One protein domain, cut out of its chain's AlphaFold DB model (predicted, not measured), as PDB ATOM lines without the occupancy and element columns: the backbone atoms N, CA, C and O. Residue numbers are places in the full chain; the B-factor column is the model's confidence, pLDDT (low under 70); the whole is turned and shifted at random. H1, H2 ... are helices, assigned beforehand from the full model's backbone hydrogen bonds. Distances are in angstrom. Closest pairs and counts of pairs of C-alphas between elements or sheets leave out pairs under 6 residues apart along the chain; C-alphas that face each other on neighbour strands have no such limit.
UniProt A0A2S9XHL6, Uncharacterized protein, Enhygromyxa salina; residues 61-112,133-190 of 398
ATOM      1  N   SER A  61      45.740  33.948  87.744       79.62
ATOM      2  CA  SER A  61      45.324  35.252  87.213       79.62
ATOM      3  C   SER A  61      46.493  36.165  86.830       79.62
ATOM      4  O   SER A  61      46.420  36.847  85.813       79.62
ATOM      5  N   THR A  62      47.583  36.168  87.608       84.38
ATOM      6  CA  THR A  62      48.778  36.954  87.265       84.38
ATOM      7  C   THR A  62      49.451  36.397  86.018       84.38
ATOM      8  O   THR A  62      49.826  37.168  85.139       84.38
ATOM      9  N   LEU A  63      49.601  35.070  85.926       85.19
ATOM     10  CA  LEU A  63      50.225  34.448  84.765       85.19
ATOM     11  C   LEU A  63      49.427  34.744  83.491       85.19
ATOM     12  O   LEU A  63      50.028  35.208  82.533       85.19
ATOM     13  N   ASP A  64      48.103  34.563  83.519       82.19
ATOM     14  CA  ASP A  64      47.202  34.843  82.389       82.19
ATOM     15  C   ASP A  64      47.278  36.298  81.914       82.19
ATOM     16  O   ASP A  64      47.485  36.579  80.733       82.19
ATOM     17  N   ALA A  65      47.167  37.241  82.855       80.62
ATOM     18  CA  ALA A  65      47.283  38.662  82.559       80.62
ATOM     19  C   ALA A  65      48.618  38.995  81.892       80.62
ATOM     20  O   ALA A  65      48.661  39.764  80.931       80.62
ATOM     21  N   CYS A  66      49.705  38.401  82.384       84.31
ATOM     22  CA  CYS A  66      51.040  38.699  81.904       84.31
ATOM     23  C   CYS A  66      51.405  37.988  80.601       84.31
ATOM     24  O   CYS A  66      52.117  38.577  79.787       84.31
ATOM     25  N   THR A  67      50.951  36.755  80.370       83.81
ATOM     26  CA  THR A  67      51.317  36.015  79.156       83.81
ATOM     27  C   THR A  67      50.606  36.562  77.916       83.81
ATOM     28  O   THR A  67      51.176  36.546  76.830       83.81
ATOM     29  N   GLU A  68      49.416  37.148  78.064       80.62
ATOM     30  CA  GLU A  68      48.724  37.797  76.941       80.62
ATOM     31  C   GLU A  68      49.417  39.068  76.432       80.62
ATOM     32  O   GLU A  68      49.324  39.413  75.252       80.62
ATOM     33  N   VAL A  69      50.090  39.804  77.317       79.81
ATOM     34  CA  VAL A  69      50.695  41.103  76.975       79.81
ATOM     35  C   VAL A  69      52.183  41.005  76.682       79.81
ATOM     36  O   VAL A  69      52.715  41.835  75.940       79.81
ATOM     37  N   CYS A  70      52.854  40.009  77.256       83.50
ATOM     38  CA  CYS A  70      54.283  39.820  77.112       83.50
ATOM     39  C   CYS A  70      54.599  38.813  76.016       83.50
ATOM     40  O   CYS A  70      53.990  37.761  75.921       83.50
ATOM     41  N   SER A  71      55.609  39.122  75.209       81.06
ATOM     42  CA  SER A  71      56.174  38.204  74.211       81.06
ATOM     43  C   SER A  71      57.604  37.779  74.542       81.06
ATOM     44  O   SER A  71      58.244  37.071  73.769       81.06
ATOM     45  N   SER A  72      58.142  38.240  75.674       82.88
ATOM     46  CA  SER A  72      59.519  37.986  76.083       82.88
ATOM     47  C   SER A  72      59.610  37.626  77.559       82.88
ATOM     48  O   SER A  72      58.804  38.060  78.387       82.88
ATOM     49  N   ARG A  73      60.663  36.876  77.902       84.88
ATOM     50  CA  ARG A  73      60.986  36.522  79.287       84.88
ATOM     51  C   ARG A  73      61.158  37.755  80.176       84.88
ATOM     52  O   ARG A  73      60.653  37.751  81.290       84.88
ATOM     53  N   ALA A  74      61.850  38.786  79.685       82.31
ATOM     54  CA  ALA A  74      62.079  40.021  80.436       82.31
ATOM     55  C   ALA A  74      60.760  40.746  80.745       82.31
ATOM     56  O   ALA A  74      60.538  41.150  81.883       82.31
ATOM     57  N   CYS A  75      59.846  40.818  79.770       84.94
ATOM     58  CA  CYS A  75      58.515  41.378  79.994       84.94
ATOM     59  C   CYS A  75      57.727  40.555  81.019       84.94
ATOM     60  O   CYS A  75      57.126  41.128  81.924       84.94
ATOM     61  N   LEU A  76      57.744  39.219  80.921       85.19
ATOM     62  CA  LEU A  76      57.032  38.372  81.881       85.19
ATOM     63  C   LEU A  76      57.614  38.505  83.297       85.19
ATOM     64  O   LEU A  76      56.860  38.533  84.268       85.19
ATOM     65  N   GLU A  77      58.938  38.610  83.421       87.06
ATOM     66  CA  GLU A  77      59.605  38.847  84.703       87.06
ATOM     67  C   GLU A  77      59.205  40.192  85.307       87.06
ATOM     68  O   GLU A  77      58.925  40.263  86.501       87.06
ATOM     69  N   TRP A  78      59.117  41.239  84.487       86.06
ATOM     70  CA  TRP A  78      58.602  42.539  84.909       86.06
ATOM     71  C   TRP A  78      57.129  42.461  85.333       86.06
ATOM     72  O   TRP A  78      56.766  42.965  86.393       86.06
ATOM     73  N   CYS A  79      56.286  41.796  84.543       85.38
ATOM     74  CA  CYS A  79      54.845  41.771  84.768       85.38
ATOM     75  C   CYS A  79      54.444  40.900  85.969       85.38
ATOM     76  O   CYS A  79      53.734  41.351  86.867       85.38
ATOM     77  N   GLY A  80      54.897  39.644  85.993       84.31
ATOM     78  CA  GLY A  80      54.476  38.635  86.970       84.31
ATOM     79  C   GLY A  80      55.556  38.249  87.980       84.31
ATOM     80  O   GLY A  80      55.286  37.501  88.918       84.31
ATOM     81  N   GLY A  81      56.783  38.749  87.820       88.69
ATOM     82  CA  GLY A  81      57.924  38.364  88.645       88.69
ATOM     83  C   GLY A  81      58.594  37.058  88.206       88.69
ATOM     84  O   GLY A  81      58.099  36.293  87.375       88.69
ATOM     85  N   ALA A  82      59.738  36.764  88.826       87.19
ATOM     86  CA  ALA A  82      60.535  35.569  88.539       87.19
ATOM     87  C   ALA A  82      59.789  34.247  88.809       87.19
ATOM     88  O   ALA A  82      60.066  33.236  88.161       87.19
ATOM     89  N   SER A  83      58.828  34.241  89.739       87.38
ATOM     90  CA  SER A  83      57.978  33.077  90.007       87.38
ATOM     91  C   SER A  83      57.096  32.739  88.801       87.38
ATOM     92  O   SER A  83      57.014  31.570  88.433       87.38
ATOM     93  N   CYS A  84      56.507  33.734  88.128       86.38
ATOM     94  CA  CYS A  84      55.721  33.497  86.915       86.38
ATOM     95  C   CYS A  84      56.582  33.064  85.729       86.38
ATOM     96  O   CYS A  84      56.164  32.202  84.961       86.38
ATOM     97  N   VAL A  85      57.816  33.569  85.620       87.31
ATOM     98  CA  VAL A  85      58.783  33.077  84.623       87.31
ATOM     99  C   VAL A  85      59.107  31.600  84.839       87.31
ATOM    100  O   VAL A  85      59.172  30.843  83.869       87.31
ATOM    101  N   ALA A  86      59.307  31.178  86.091       85.19
ATOM    102  CA  ALA A  86      59.577  29.780  86.413       85.19
ATOM    103  C   ALA A  86      58.396  28.880  86.023       85.19
ATOM    104  O   ALA A  86      58.605  27.891  85.324       85.19
ATOM    105  N   VAL A  87      57.165  29.267  86.386       85.62
ATOM    106  CA  VAL A  87      55.955  28.525  85.999       85.62
ATOM    107  C   VAL A  87      55.827  28.456  84.477       85.62
ATOM    108  O   VAL A  87      55.742  27.360  83.933       85.62
ATOM    109  N   ALA A  88      55.905  29.589  83.769       85.56
ATOM    110  CA  ALA A  88      55.829  29.616  82.306       85.56
ATOM    111  C   ALA A  88      56.892  28.721  81.648       85.56
ATOM    112  O   ALA A  88      56.599  28.018  80.686       85.56
ATOM    113  N   SER A  89      58.112  28.695  82.197       83.44
ATOM    114  CA  SER A  89      59.199  27.841  81.701       83.44
ATOM    115  C   SER A  89      58.910  26.349  81.895       83.44
ATOM    116  O   SER A  89      59.244  25.544  81.026       83.44
ATOM    117  N   GLU A  90      58.287  25.955  83.008       83.81
ATOM    118  CA  GLU A  90      57.867  24.567  83.234       83.81
ATOM    119  C   GLU A  90      56.731  24.155  82.289       83.81
ATOM    120  O   GLU A  90      56.772  23.058  81.725       83.81
ATOM    121  N   LEU A  91      55.758  25.045  82.055       83.25
ATOM    122  CA  LEU A  91      54.676  24.799  81.092       83.25
ATOM    123  C   LEU A  91      55.229  24.642  79.682       83.25
ATOM    124  O   LEU A  91      54.906  23.681  78.982       83.25
ATOM    125  N   HIS A  92      56.141  25.535  79.312       83.88
ATOM    126  CA  HIS A  92      56.854  25.487  78.052       83.88
ATOM    127  C   HIS A  92      57.577  24.148  77.849       83.88
ATOM    128  O   HIS A  92      57.382  23.470  76.839       83.88
ATOM    129  N   ALA A  93      58.360  23.723  78.845       83.38
ATOM    130  CA  ALA A  93      59.102  22.467  78.800       83.38
ATOM    131  C   ALA A  93      58.195  21.231  78.650       83.38
ATOM    132  O   ALA A  93      58.654  20.201  78.157       83.38
ATOM    133  N   CYS A  94      56.924  21.324  79.052       86.38
ATOM    134  CA  CYS A  94      55.951  20.249  78.885       86.38
ATOM    135  C   CYS A  94      55.369  20.166  77.461       86.38
ATOM    136  O   CYS A  94      55.158  19.063  76.948       86.38
ATOM    137  N   VAL A  95      55.120  21.315  76.823       83.50
ATOM    138  CA  VAL A  95      54.449  21.399  75.511       83.50
ATOM    139  C   VAL A  95      55.426  21.227  74.345       83.50
ATOM    140  O   VAL A  95      55.097  20.554  73.369       83.50
ATOM    141  N   VAL A  96      56.643  21.774  74.448       87.19
ATOM    142  CA  VAL A  96      57.624  21.764  73.344       87.19
ATOM    143  C   VAL A  96      57.902  20.381  72.771       87.19
ATOM    144  O   VAL A  96      57.877  20.258  71.548       87.19
ATOM    145  N   PRO A  97      58.158  19.330  73.575       88.06
ATOM    146  CA  PRO A  97      58.451  18.020  73.011       88.06
ATOM    147  C   PRO A  97      57.316  17.500  72.122       88.06
ATOM    148  O   PRO A  97      57.590  16.972  71.050       88.06
ATOM    149  N   ALA A  98      56.058  17.715  72.519       87.38
ATOM    150  CA  ALA A  98      54.901  17.284  71.740       87.38
ATOM    151  C   ALA A  98      54.725  18.091  70.453       87.38
ATOM    152  O   ALA A  98      54.411  17.512  69.417       87.38
ATOM    153  N   ALA A  99      54.983  19.401  70.486       86.81
ATOM    154  CA  ALA A  99      54.982  20.225  69.280       86.81
ATOM    155  C   ALA A  99      56.063  19.783  68.291       86.81
ATOM    156  O   ALA A  99      55.772  19.559  67.122       86.81
ATOM    157  N   VAL A 100      57.288  19.553  68.774       89.75
ATOM    158  CA  VAL A 100      58.394  19.059  67.942       89.75
ATOM    159  C   VAL A 100      58.074  17.681  67.355       89.75
ATOM    160  O   VAL A 100      58.358  17.432  66.185       89.75
ATOM    161  N   GLU A 101      57.481  16.777  68.140       91.12
ATOM    162  CA  GLU A 101      57.040  15.464  67.657       91.12
ATOM    163  C   GLU A 101      55.918  15.576  66.614       91.12
ATOM    164  O   GLU A 101      55.964  14.874  65.598       91.12
ATOM    165  N   PHE A 102      54.947  16.472  66.822       91.56
ATOM    166  CA  PHE A 102      53.869  16.727  65.868       91.56
ATOM    167  C   PHE A 102      54.413  17.281  64.552       91.56
ATOM    168  O   PHE A 102      54.130  16.698  63.507       91.56
ATOM    169  N   ASP A 103      55.227  18.335  64.604       91.31
ATOM    170  CA  ASP A 103      55.786  19.012  63.428       91.31
ATOM    171  C   ASP A 103      56.714  18.069  62.633       91.31
ATOM    172  O   ASP A 103      56.764  18.108  61.402       91.31
ATOM    173  N   ALA A 104      57.414  17.155  63.317       93.69
ATOM    174  CA  ALA A 104      58.220  16.121  62.670       93.69
ATOM    175  C   ALA A 104      57.370  15.044  61.970       93.69
ATOM    176  O   ALA A 104      57.780  14.513  60.932       93.69
ATOM    177  N   ALA A 105      56.213  14.692  62.534       95.81
ATOM    178  CA  ALA A 105      55.296  13.702  61.965       95.81
ATOM    179  C   ALA A 105      54.380  14.288  60.875       95.81
ATOM    180  O   ALA A 105      53.988  13.571  59.951       95.81
ATOM    181  N   HIS A 106      54.077  15.582  60.965       95.56
ATOM    182  CA  HIS A 106      53.160  16.318  60.104       95.56
ATOM    183  C   HIS A 106      53.862  17.599  59.636       95.56
ATOM    184  O   HIS A 106      53.635  18.660  60.211       95.56
ATOM    185  N   PRO A 107      54.743  17.525  58.623       94.12
ATOM    186  CA  PRO A 107      55.440  18.710  58.140       94.12
ATOM    187  C   PRO A 107      54.440  19.754  57.631       94.12
ATOM    188  O   PRO A 107      53.477  19.404  56.942       94.12
ATOM    189  N   GLU A 108      54.702  21.021  57.950       93.88
ATOM    190  CA  GLU A 108      53.885  22.159  57.522       93.88
ATOM    191  C   GLU A 108      53.711  22.166  55.988       93.88
ATOM    192  O   GLU A 108      54.689  21.961  55.247       93.88
ATOM    193  N   PRO A 109      52.480  22.357  55.477       93.56
ATOM    194  CA  PRO A 109      52.232  22.375  54.045       93.56
ATOM    195  C   PRO A 109      52.951  23.554  53.383       93.56
ATOM    196  O   PRO A 109      52.966  24.674  53.886       93.56
ATOM    197  N   GLN A 110      53.530  23.324  52.203       95.25
ATOM    198  CA  GLN A 110      54.135  24.418  51.447       95.25
ATOM    199  C   GLN A 110      53.052  25.350  50.894       95.25
ATOM    200  O   GLN A 110      52.127  24.902  50.215       95.25
ATOM    201  N   LEU A 111      53.214  26.647  51.161       94.62
ATOM    202  CA  LEU A 111      52.373  27.700  50.605       94.62
ATOM    203  C   LEU A 111      52.700  27.917  49.127       94.62
ATOM    204  O   LEU A 111      53.819  28.307  48.776       94.62
ATOM    205  N   GLU A 112      51.717  27.675  48.264       94.25
ATOM    206  CA  GLU A 112      51.807  27.984  46.844       94.25
ATOM    207  C   GLU A 112      51.153  29.338  46.579       94.25
ATOM    208  O   GLU A 112      50.073  29.642  47.079       94.25
ATOM    209  N   GLU A 133      45.997  27.968  51.365       93.62
ATOM    210  CA  GLU A 133      45.421  28.553  52.579       93.62
ATOM    211  C   GLU A 133      44.580  27.522  53.342       93.62
ATOM    212  O   GLU A 133      44.831  27.286  54.520       93.62
ATOM    213  N   ASP A 134      43.683  26.807  52.652       95.06
ATOM    214  CA  ASP A 134      42.864  25.743  53.246       95.06
ATOM    215  C   ASP A 134      43.726  24.644  53.886       95.06
ATOM    216  O   ASP A 134      43.478  24.227  55.016       95.06
ATOM    217  N   ARG A 135      44.784  24.192  53.195       96.19
ATOM    218  CA  ARG A 135      45.710  23.183  53.740       96.19
ATOM    219  C   ARG A 135      46.466  23.688  54.964       96.19
ATOM    220  O   ARG A 135      46.704  22.894  55.872       96.19
ATOM    221  N   LEU A 136      46.876  24.958  54.975       93.62
ATOM    222  CA  LEU A 136      47.535  25.559  56.133       93.62
ATOM    223  C   LEU A 136      46.571  25.599  57.323       93.62
ATOM    224  O   LEU A 136      46.924  25.091  58.380       93.62
ATOM    225  N   MET A 137      45.343  26.088  57.128       94.00
ATOM    226  CA  MET A 137      44.327  26.132  58.185       94.00
ATOM    227  C   MET A 137      43.992  24.737  58.734       94.00
ATOM    228  O   MET A 137      43.889  24.553  59.945       94.00
ATOM    229  N   GLU A 138      43.844  23.728  57.867       95.75
ATOM    230  CA  GLU A 138      43.616  22.340  58.296       95.75
ATOM    231  C   GLU A 138      44.794  21.790  59.115       95.75
ATOM    232  O   GLU A 138      44.588  21.089  60.111       95.75
ATOM    233  N   TRP A 139      46.028  22.103  58.708       95.31
ATOM    234  CA  TRP A 139      47.231  21.698  59.430       95.31
ATOM    235  C   TRP A 139      47.346  22.398  60.789       95.31
ATOM    236  O   TRP A 139      47.599  21.725  61.790       95.31
ATOM    237  N   GLU A 140      47.104  23.710  60.848       92.50
ATOM    238  CA  GLU A 140      47.102  24.498  62.087       92.50
ATOM    239  C   GLU A 140      46.053  23.980  63.073       92.50
ATOM    240  O   GLU A 140      46.375  23.735  64.235       92.50
ATOM    241  N   LEU A 141      44.835  23.697  62.602       92.31
ATOM    242  CA  LEU A 141      43.771  23.134  63.434       92.31
ATOM    243  C   LEU A 141      44.139  21.748  63.983       92.31
ATOM    244  O   LEU A 141      43.903  21.450  65.158       92.31
ATOM    245  N   ALA A 142      44.716  20.878  63.145       92.25
ATOM    246  CA  ALA A 142      45.157  19.550  63.572       92.25
ATOM    247  C   ALA A 142      46.281  19.638  64.616       92.25
ATOM    248  O   ALA A 142      46.290  18.880  65.589       92.25
ATOM    249  N   ARG A 143      47.200  20.586  64.427       92.06
ATOM    250  CA  ARG A 143      48.301  20.876  65.343       92.06
ATOM    251  C   ARG A 143      47.803  21.394  66.684       92.06
ATOM    252  O   ARG A 143      48.180  20.844  67.714       92.06
ATOM    253  N   GLU A 144      46.924  22.392  66.677       87.56
ATOM    254  CA  GLU A 144      46.307  22.948  67.884       87.56
ATOM    255  C   GLU A 144      45.557  21.864  68.668       87.56
ATOM    256  O   GLU A 144      45.769  21.706  69.869       87.56
ATOM    257  N   THR A 145      44.768  21.040  67.973       88.50
ATOM    258  CA  THR A 145      44.028  19.925  68.585       88.50
ATOM    259  C   THR A 145      44.971  18.921  69.253       88.50
ATOM    260  O   THR A 145      44.747  18.525  70.396       88.50
ATOM    261  N   ALA A 146      46.050  18.517  68.575       88.38
ATOM    262  CA  ALA A 146      47.017  17.570  69.131       88.38
ATOM    263  C   ALA A 146      47.760  18.140  70.354       88.38
ATOM    264  O   ALA A 146      48.010  17.419  71.325       88.38
ATOM    265  N   LEU A 147      48.092  19.434  70.328       86.62
ATOM    266  CA  LEU A 147      48.727  20.117  71.453       86.62
ATOM    267  C   LEU A 147      47.784  20.262  72.648       86.62
ATOM    268  O   LEU A 147      48.215  20.014  73.772       86.62
ATOM    269  N   ASP A 148      46.511  20.588  72.423       84.31
ATOM    270  CA  ASP A 148      45.479  20.647  73.465       84.31
ATOM    271  C   ASP A 148      45.233  19.265  74.101       84.31
ATOM    272  O   ASP A 148      45.153  19.129  75.327       84.31
ATOM    273  N   GLU A 149      45.198  18.199  73.296       88.12
ATOM    274  CA  GLU A 149      45.102  16.826  73.803       88.12
ATOM    275  C   GLU A 149      46.315  16.435  74.659       88.12
ATOM    276  O   GLU A 149      46.146  15.927  75.776       88.12
ATOM    277  N   HIS A 150      47.538  16.703  74.182       87.56
ATOM    278  CA  HIS A 150      48.761  16.450  74.955       87.56
ATOM    279  C   HIS A 150      48.796  17.278  76.238       87.56
ATOM    280  O   HIS A 150      49.142  16.767  77.307       87.56
ATOM    281  N   TRP A 151      48.388  18.541  76.147       84.12
ATOM    282  CA  TRP A 151      48.285  19.447  77.276       84.12
ATOM    283  C   TRP A 151      47.384  18.862  78.373       84.12
ATOM    284  O   TRP A 151      47.822  18.703  79.520       84.12
ATOM    285  N   ARG A 152      46.154  18.467  78.023       83.12
ATOM    286  CA  ARG A 152      45.200  17.857  78.965       83.12
ATOM    287  C   ARG A 152      45.718  16.545  79.549       83.12
ATOM    288  O   ARG A 152      45.546  16.299  80.741       83.12
ATOM    289  N   ALA A 153      46.356  15.710  78.732       86.50
ATOM    290  CA  ALA A 153      46.823  14.393  79.156       86.50
ATOM    291  C   ALA A 153      48.070  14.444  80.057       86.50
ATOM    292  O   ALA A 153      48.179  13.652  80.997       86.50
ATOM    293  N   SER A 154      49.000  15.361  79.778       85.94
ATOM    294  CA  SER A 154      50.367  15.313  80.316       85.94
ATOM    295  C   SER A 154      50.757  16.546  81.135       85.94
ATOM    296  O   SER A 154      51.496  16.416  82.112       85.94
ATOM    297  N   CYS A 155      50.260  17.733  80.777       83.62
ATOM    298  CA  CYS A 155      50.722  19.011  81.338       83.62
ATOM    299  C   CYS A 155      49.762  19.615  82.372       83.62
ATOM    300  O   CYS A 155      50.190  20.307  83.298       83.62
ATOM    301  N   GLN A 156      48.467  19.311  82.277       81.25
ATOM    302  CA  GLN A 156      47.447  19.909  83.136       81.25
ATOM    303  C   GLN A 156      47.628  19.570  84.625       81.25
ATOM    304  O   GLN A 156      47.528  20.447  85.485       81.25
ATOM    305  N   ALA A 157      47.896  18.303  84.951       78.25
ATOM    306  CA  ALA A 157      48.065  17.856  86.334       78.25
ATOM    307  C   ALA A 157      49.264  18.518  87.051       78.25
ATOM    308  O   ALA A 157      49.062  19.040  88.152       78.25
ATOM    309  N   PRO A 158      50.487  18.552  86.476       74.88
ATOM    310  CA  PRO A 158      51.595  19.289  87.080       74.88
ATOM    311  C   PRO A 158      51.350  20.805  87.112       74.88
ATOM    312  O   PRO A 158      51.705  21.423  88.112       74.88
ATOM    313  N   CYS A 159      50.667  21.396  86.119       78.81
ATOM    314  CA  CYS A 159      50.304  22.818  86.187       78.81
ATOM    315  C   CYS A 159      49.395  23.130  87.383       78.81
ATOM    316  O   CYS A 159      49.645  24.061  88.144       78.81
ATOM    317  N   ARG A 160      48.371  22.299  87.616       79.31
ATOM    318  CA  ARG A 160      47.497  22.432  88.792       79.31
ATOM    319  C   ARG A 160      48.261  22.323  90.107       79.31
ATOM    320  O   ARG A 160      47.920  23.007  91.063       79.31
ATOM    321  N   ALA A 161      49.305  21.500  90.158       78.12
ATOM    322  CA  ALA A 161      50.158  21.401  91.337       78.12
ATOM    323  C   ALA A 161      51.024  22.657  91.561       78.12
ATOM    324  O   ALA A 161      51.357  22.948  92.710       78.12
ATOM    325  N   ALA A 162      51.365  23.398  90.500       73.19
ATOM    326  CA  ALA A 162      52.122  24.647  90.594       73.19
ATOM    327  C   ALA A 162      51.291  25.799  91.194       73.19
ATOM    328  O   ALA A 162      51.844  26.672  91.862       73.19
ATOM    329  N   PHE A 163      49.965  25.771  91.032       77.00
ATOM    330  CA  PHE A 163      49.043  26.762  91.587       77.00
ATOM    331  C   PHE A 163      48.316  26.218  92.820       77.00
ATOM    332  O   PHE A 163      47.151  25.835  92.769       77.00
ATOM    333  N   THR A 164      49.009  26.191  93.960       62.00
ATOM    334  CA  THR A 164      48.523  25.564  95.204       62.00
ATOM    335  C   THR A 164      47.280  26.207  95.829       62.00
ATOM    336  O   THR A 164      46.674  25.596  96.707       62.00
ATOM    337  N   GLU A 165      46.903  27.420  95.415       64.19
ATOM    338  CA  GLU A 165      45.825  28.211  96.035       64.19
ATOM    339  C   GLU A 165      44.632  28.499  95.110       64.19
ATOM    340  O   GLU A 165      43.614  29.002  95.579       64.19
ATOM    341  N   ALA A 166      44.727  28.177  93.819       64.50
ATOM    342  CA  ALA A 166      43.684  28.507  92.853       64.50
ATOM    343  C   ALA A 166      42.659  27.372  92.719       64.50
ATOM    344  O   ALA A 166      42.988  26.183  92.823       64.50
ATOM    345  N   SER A 167      41.394  27.734  92.504       69.06
ATOM    346  CA  SER A 167      40.345  26.739  92.284       69.06
ATOM    347  C   SER A 167      40.568  26.015  90.945       69.06
ATOM    348  O   SER A 167      41.107  26.605  90.007       69.06
ATOM    349  N   PRO A 168      40.165  24.737  90.804       66.75
ATOM    350  CA  PRO A 168      40.338  23.998  89.551       66.75
ATOM    351  C   PRO A 168      39.772  24.718  88.319       66.75
ATOM    352  O   PRO A 168      40.372  24.620  87.248       66.75
ATOM    353  N   ASP A 169      38.676  25.463  88.505       71.62
ATOM    354  CA  ASP A 169      37.970  26.218  87.466       71.62
ATOM    355  C   ASP A 169      38.742  27.476  87.013       71.62
ATOM    356  O   ASP A 169      38.604  27.901  85.871       71.62
ATOM    357  N   GLU A 170      39.598  28.049  87.868       68.19
ATOM    358  CA  GLU A 170      40.470  29.186  87.521       68.19
ATOM    359  C   GLU A 170      41.772  28.736  86.850       68.19
ATOM    360  O   GLU A 170      42.328  29.445  86.020       68.19
ATOM    361  N   VAL A 171      42.281  27.555  87.205       68.56
ATOM    362  CA  VAL A 171      43.596  27.078  86.745       68.56
ATOM    363  C   VAL A 171      43.536  26.479  85.341       68.56
ATOM    364  O   VAL A 171      44.492  26.572  84.574       68.56
ATOM    365  N   GLU A 172      42.424  25.835  85.000       68.38
ATOM    366  CA  GLU A 172      42.254  25.115  83.738       68.38
ATOM    367  C   GLU A 172      42.381  25.991  82.475       68.38
ATOM    368  O   GLU A 172      43.178  25.610  81.611       68.38
ATOM    369  N   PRO A 173      41.703  27.154  82.356       69.44
ATOM    370  CA  PRO A 173      41.860  28.027  81.189       69.44
ATOM    371  C   PRO A 173      43.256  28.659  81.129       69.44
ATOM    372  O   PRO A 173      43.903  28.616  80.085       69.44
ATOM    373  N   VAL A 174      43.761  29.143  82.269       66.44
ATOM    374  CA  VAL A 174      45.063  29.819  82.368       66.44
ATOM    375  C   VAL A 174      46.194  28.903  81.940       66.44
ATOM    376  O   VAL A 174      47.048  29.287  81.148       66.44
ATOM    377  N   CYS A 175      46.225  27.680  82.464       70.69
ATOM    378  CA  CYS A 175      47.321  26.789  82.140       70.69
ATOM    379  C   CYS A 175      47.294  26.357  80.664       70.69
ATOM    380  O   CYS A 175      48.356  26.238  80.060       70.69
ATOM    381  N   GLY A 176      46.105  26.143  80.082       67.88
ATOM    382  CA  GLY A 176      45.972  25.831  78.656       67.88
ATOM    383  C   GLY A 176      46.496  26.965  77.775       67.88
ATOM    384  O   GLY A 176      47.358  26.740  76.928       67.88
ATOM    385  N   GLN A 177      46.049  28.194  78.039       68.69
ATOM    386  CA  GLN A 177      46.441  29.382  77.278       68.69
ATOM    387  C   GLN A 177      47.930  29.721  77.458       68.69
ATOM    388  O   GLN A 177      48.629  29.976  76.477       68.69
ATOM    389  N   ALA A 178      48.453  29.624  78.684       63.84
ATOM    390  CA  ALA A 178      49.874  29.818  78.963       63.84
ATOM    391  C   ALA A 178      50.750  28.746  78.295       63.84
ATOM    392  O   ALA A 178      51.856  29.054  77.859       63.84
ATOM    393  N   GLY A 179      50.273  27.501  78.175       64.69
ATOM    394  CA  GLY A 179      50.969  26.441  77.441       64.69
ATOM    395  C   GLY A 179      51.123  26.755  75.948       64.69
ATOM    396  O   GLY A 179      52.214  26.585  75.398       64.69
ATOM    397  N   VAL A 180      50.060  27.266  75.317       66.38
ATOM    398  CA  VAL A 180      50.062  27.696  73.905       66.38
ATOM    399  C   VAL A 180      50.974  28.911  73.707       66.38
ATOM    400  O   VAL A 180      51.892  28.864  72.890       66.38
ATOM    401  N   GLN A 181      50.804  29.963  74.511       65.62
ATOM    402  CA  GLN A 181      51.597  31.194  74.390       65.62
ATOM    403  C   GLN A 181      53.081  30.967  74.684       65.62
ATOM    404  O   GLN A 181      53.948  31.486  73.982       65.62
ATOM    405  N   ALA A 182      53.408  30.140  75.680       62.28
ATOM    406  CA  ALA A 182      54.798  29.831  75.982       62.28
ATOM    407  C   ALA A 182      55.487  29.100  74.819       62.28
ATOM    408  O   ALA A 182      56.683  29.296  74.601       62.28
ATOM    409  N   TYR A 183      54.765  28.266  74.059       62.47
ATOM    410  CA  TYR A 183      55.302  27.676  72.833       62.47
ATOM    411  C   TYR A 183      55.629  28.752  71.787       62.47
ATOM    412  O   TYR A 183      56.759  28.792  71.292       62.47
ATOM    413  N   GLU A 184      54.688  29.655  71.500       65.06
ATOM    414  CA  GLU A 184      54.885  30.747  70.533       65.06
ATOM    415  C   GLU A 184      56.084  31.635  70.890       65.06
ATOM    416  O   GLU A 184      56.860  32.026  70.018       65.06
ATOM    417  N   TRP A 185      56.309  31.886  72.181       63.59
ATOM    418  CA  TRP A 185      57.466  32.654  72.642       63.59
ATOM    419  C   TRP A 185      58.798  32.003  72.289       63.59
ATOM    420  O   TRP A 185      59.745  32.698  71.934       63.59
ATOM    421  N   SER A 186      58.905  30.678  72.358       56.56
ATOM    422  CA  SER A 186      60.172  30.005  72.048       56.56
ATOM    423  C   SER A 186      60.569  30.090  70.585       56.56
ATOM    424  O   SER A 186      61.761  30.160  70.293       56.56
ATOM    425  N   ALA A 187      59.587  30.171  69.686       54.53
ATOM    426  CA  ALA A 187      59.837  30.396  68.270       54.53
ATOM    427  C   ALA A 187      60.431  31.798  68.012       54.53
ATOM    428  O   ALA A 187      61.164  31.987  67.043       54.53
ATOM    429  N   LEU A 188      60.163  32.764  68.901       46.59
ATOM    430  CA  LEU A 188      60.661  34.143  68.832       46.59
ATOM    431  C   LEU A 188      61.952  34.380  69.639       46.59
ATOM    432  O   LEU A 188      62.688  35.319  69.344       46.59
ATOM    433  N   VAL A 189      62.227  33.557  70.657       42.09
ATOM    434  CA  VAL A 189      63.334  33.739  71.622       42.09
ATOM    435  C   VAL A 189      64.573  32.900  71.283       42.09
ATOM    436  O   VAL A 189      65.587  32.994  71.973       42.09
ATOM    437  N   THR A 190      64.575  32.136  70.185       45.47
ATOM    438  CA  THR A 190      65.848  31.768  69.549       45.47
ATOM    439  C   THR A 190      66.536  33.047  69.081       45.47
ATOM    440  O   THR A 190      66.293  33.528  67.976       45.47
TER     441      THR A 190
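This is residues 61 to 112 and 133 to 190 of the 398 residues of an uncharacterized protein of Enhygromyxa salina (UniProt A0A2S9XHL6). Two long helices, H2 and H3, pack at a steep tilt, and H4 crosses H2, packing between H3 and short H1. The printed part has 110 residues with four named helices, H1 to H4 in order, and no named strand: all helix, compact, radius of gyration 14.6 A for the C-alphas, spans 46 by 28 by 20 A.

Find C-alpha 61 at (45.324, 35.252, 87.213); H1 runs 13.0 A to residue 69. H2, residues 73 to 105, spans 29.2 A, with a kink of 132 degrees near residue 80. H3, residues 133 to 162, spans 38.8 A. H4, residues 168 to 189, spans 30.7 A to (63.334, 33.739, 71.622).

Look at His 92 and Ala 182, the closest C-alphas of H2 and H4, 5.2 A apart; these helices touch, about perpendicular at 78 degrees. O i to N i+4 pairs within hydrogen-bond range are 4 of 5 in H1, 24 of 29 in H2, 23 of 26 in H3 and 14 of 18 in H4.

Residues 113 to 132 are cut out, C-alphas 112 and 133 lying 8.6 A apart. Residues 176 to 190 are among those under pLDDT 70.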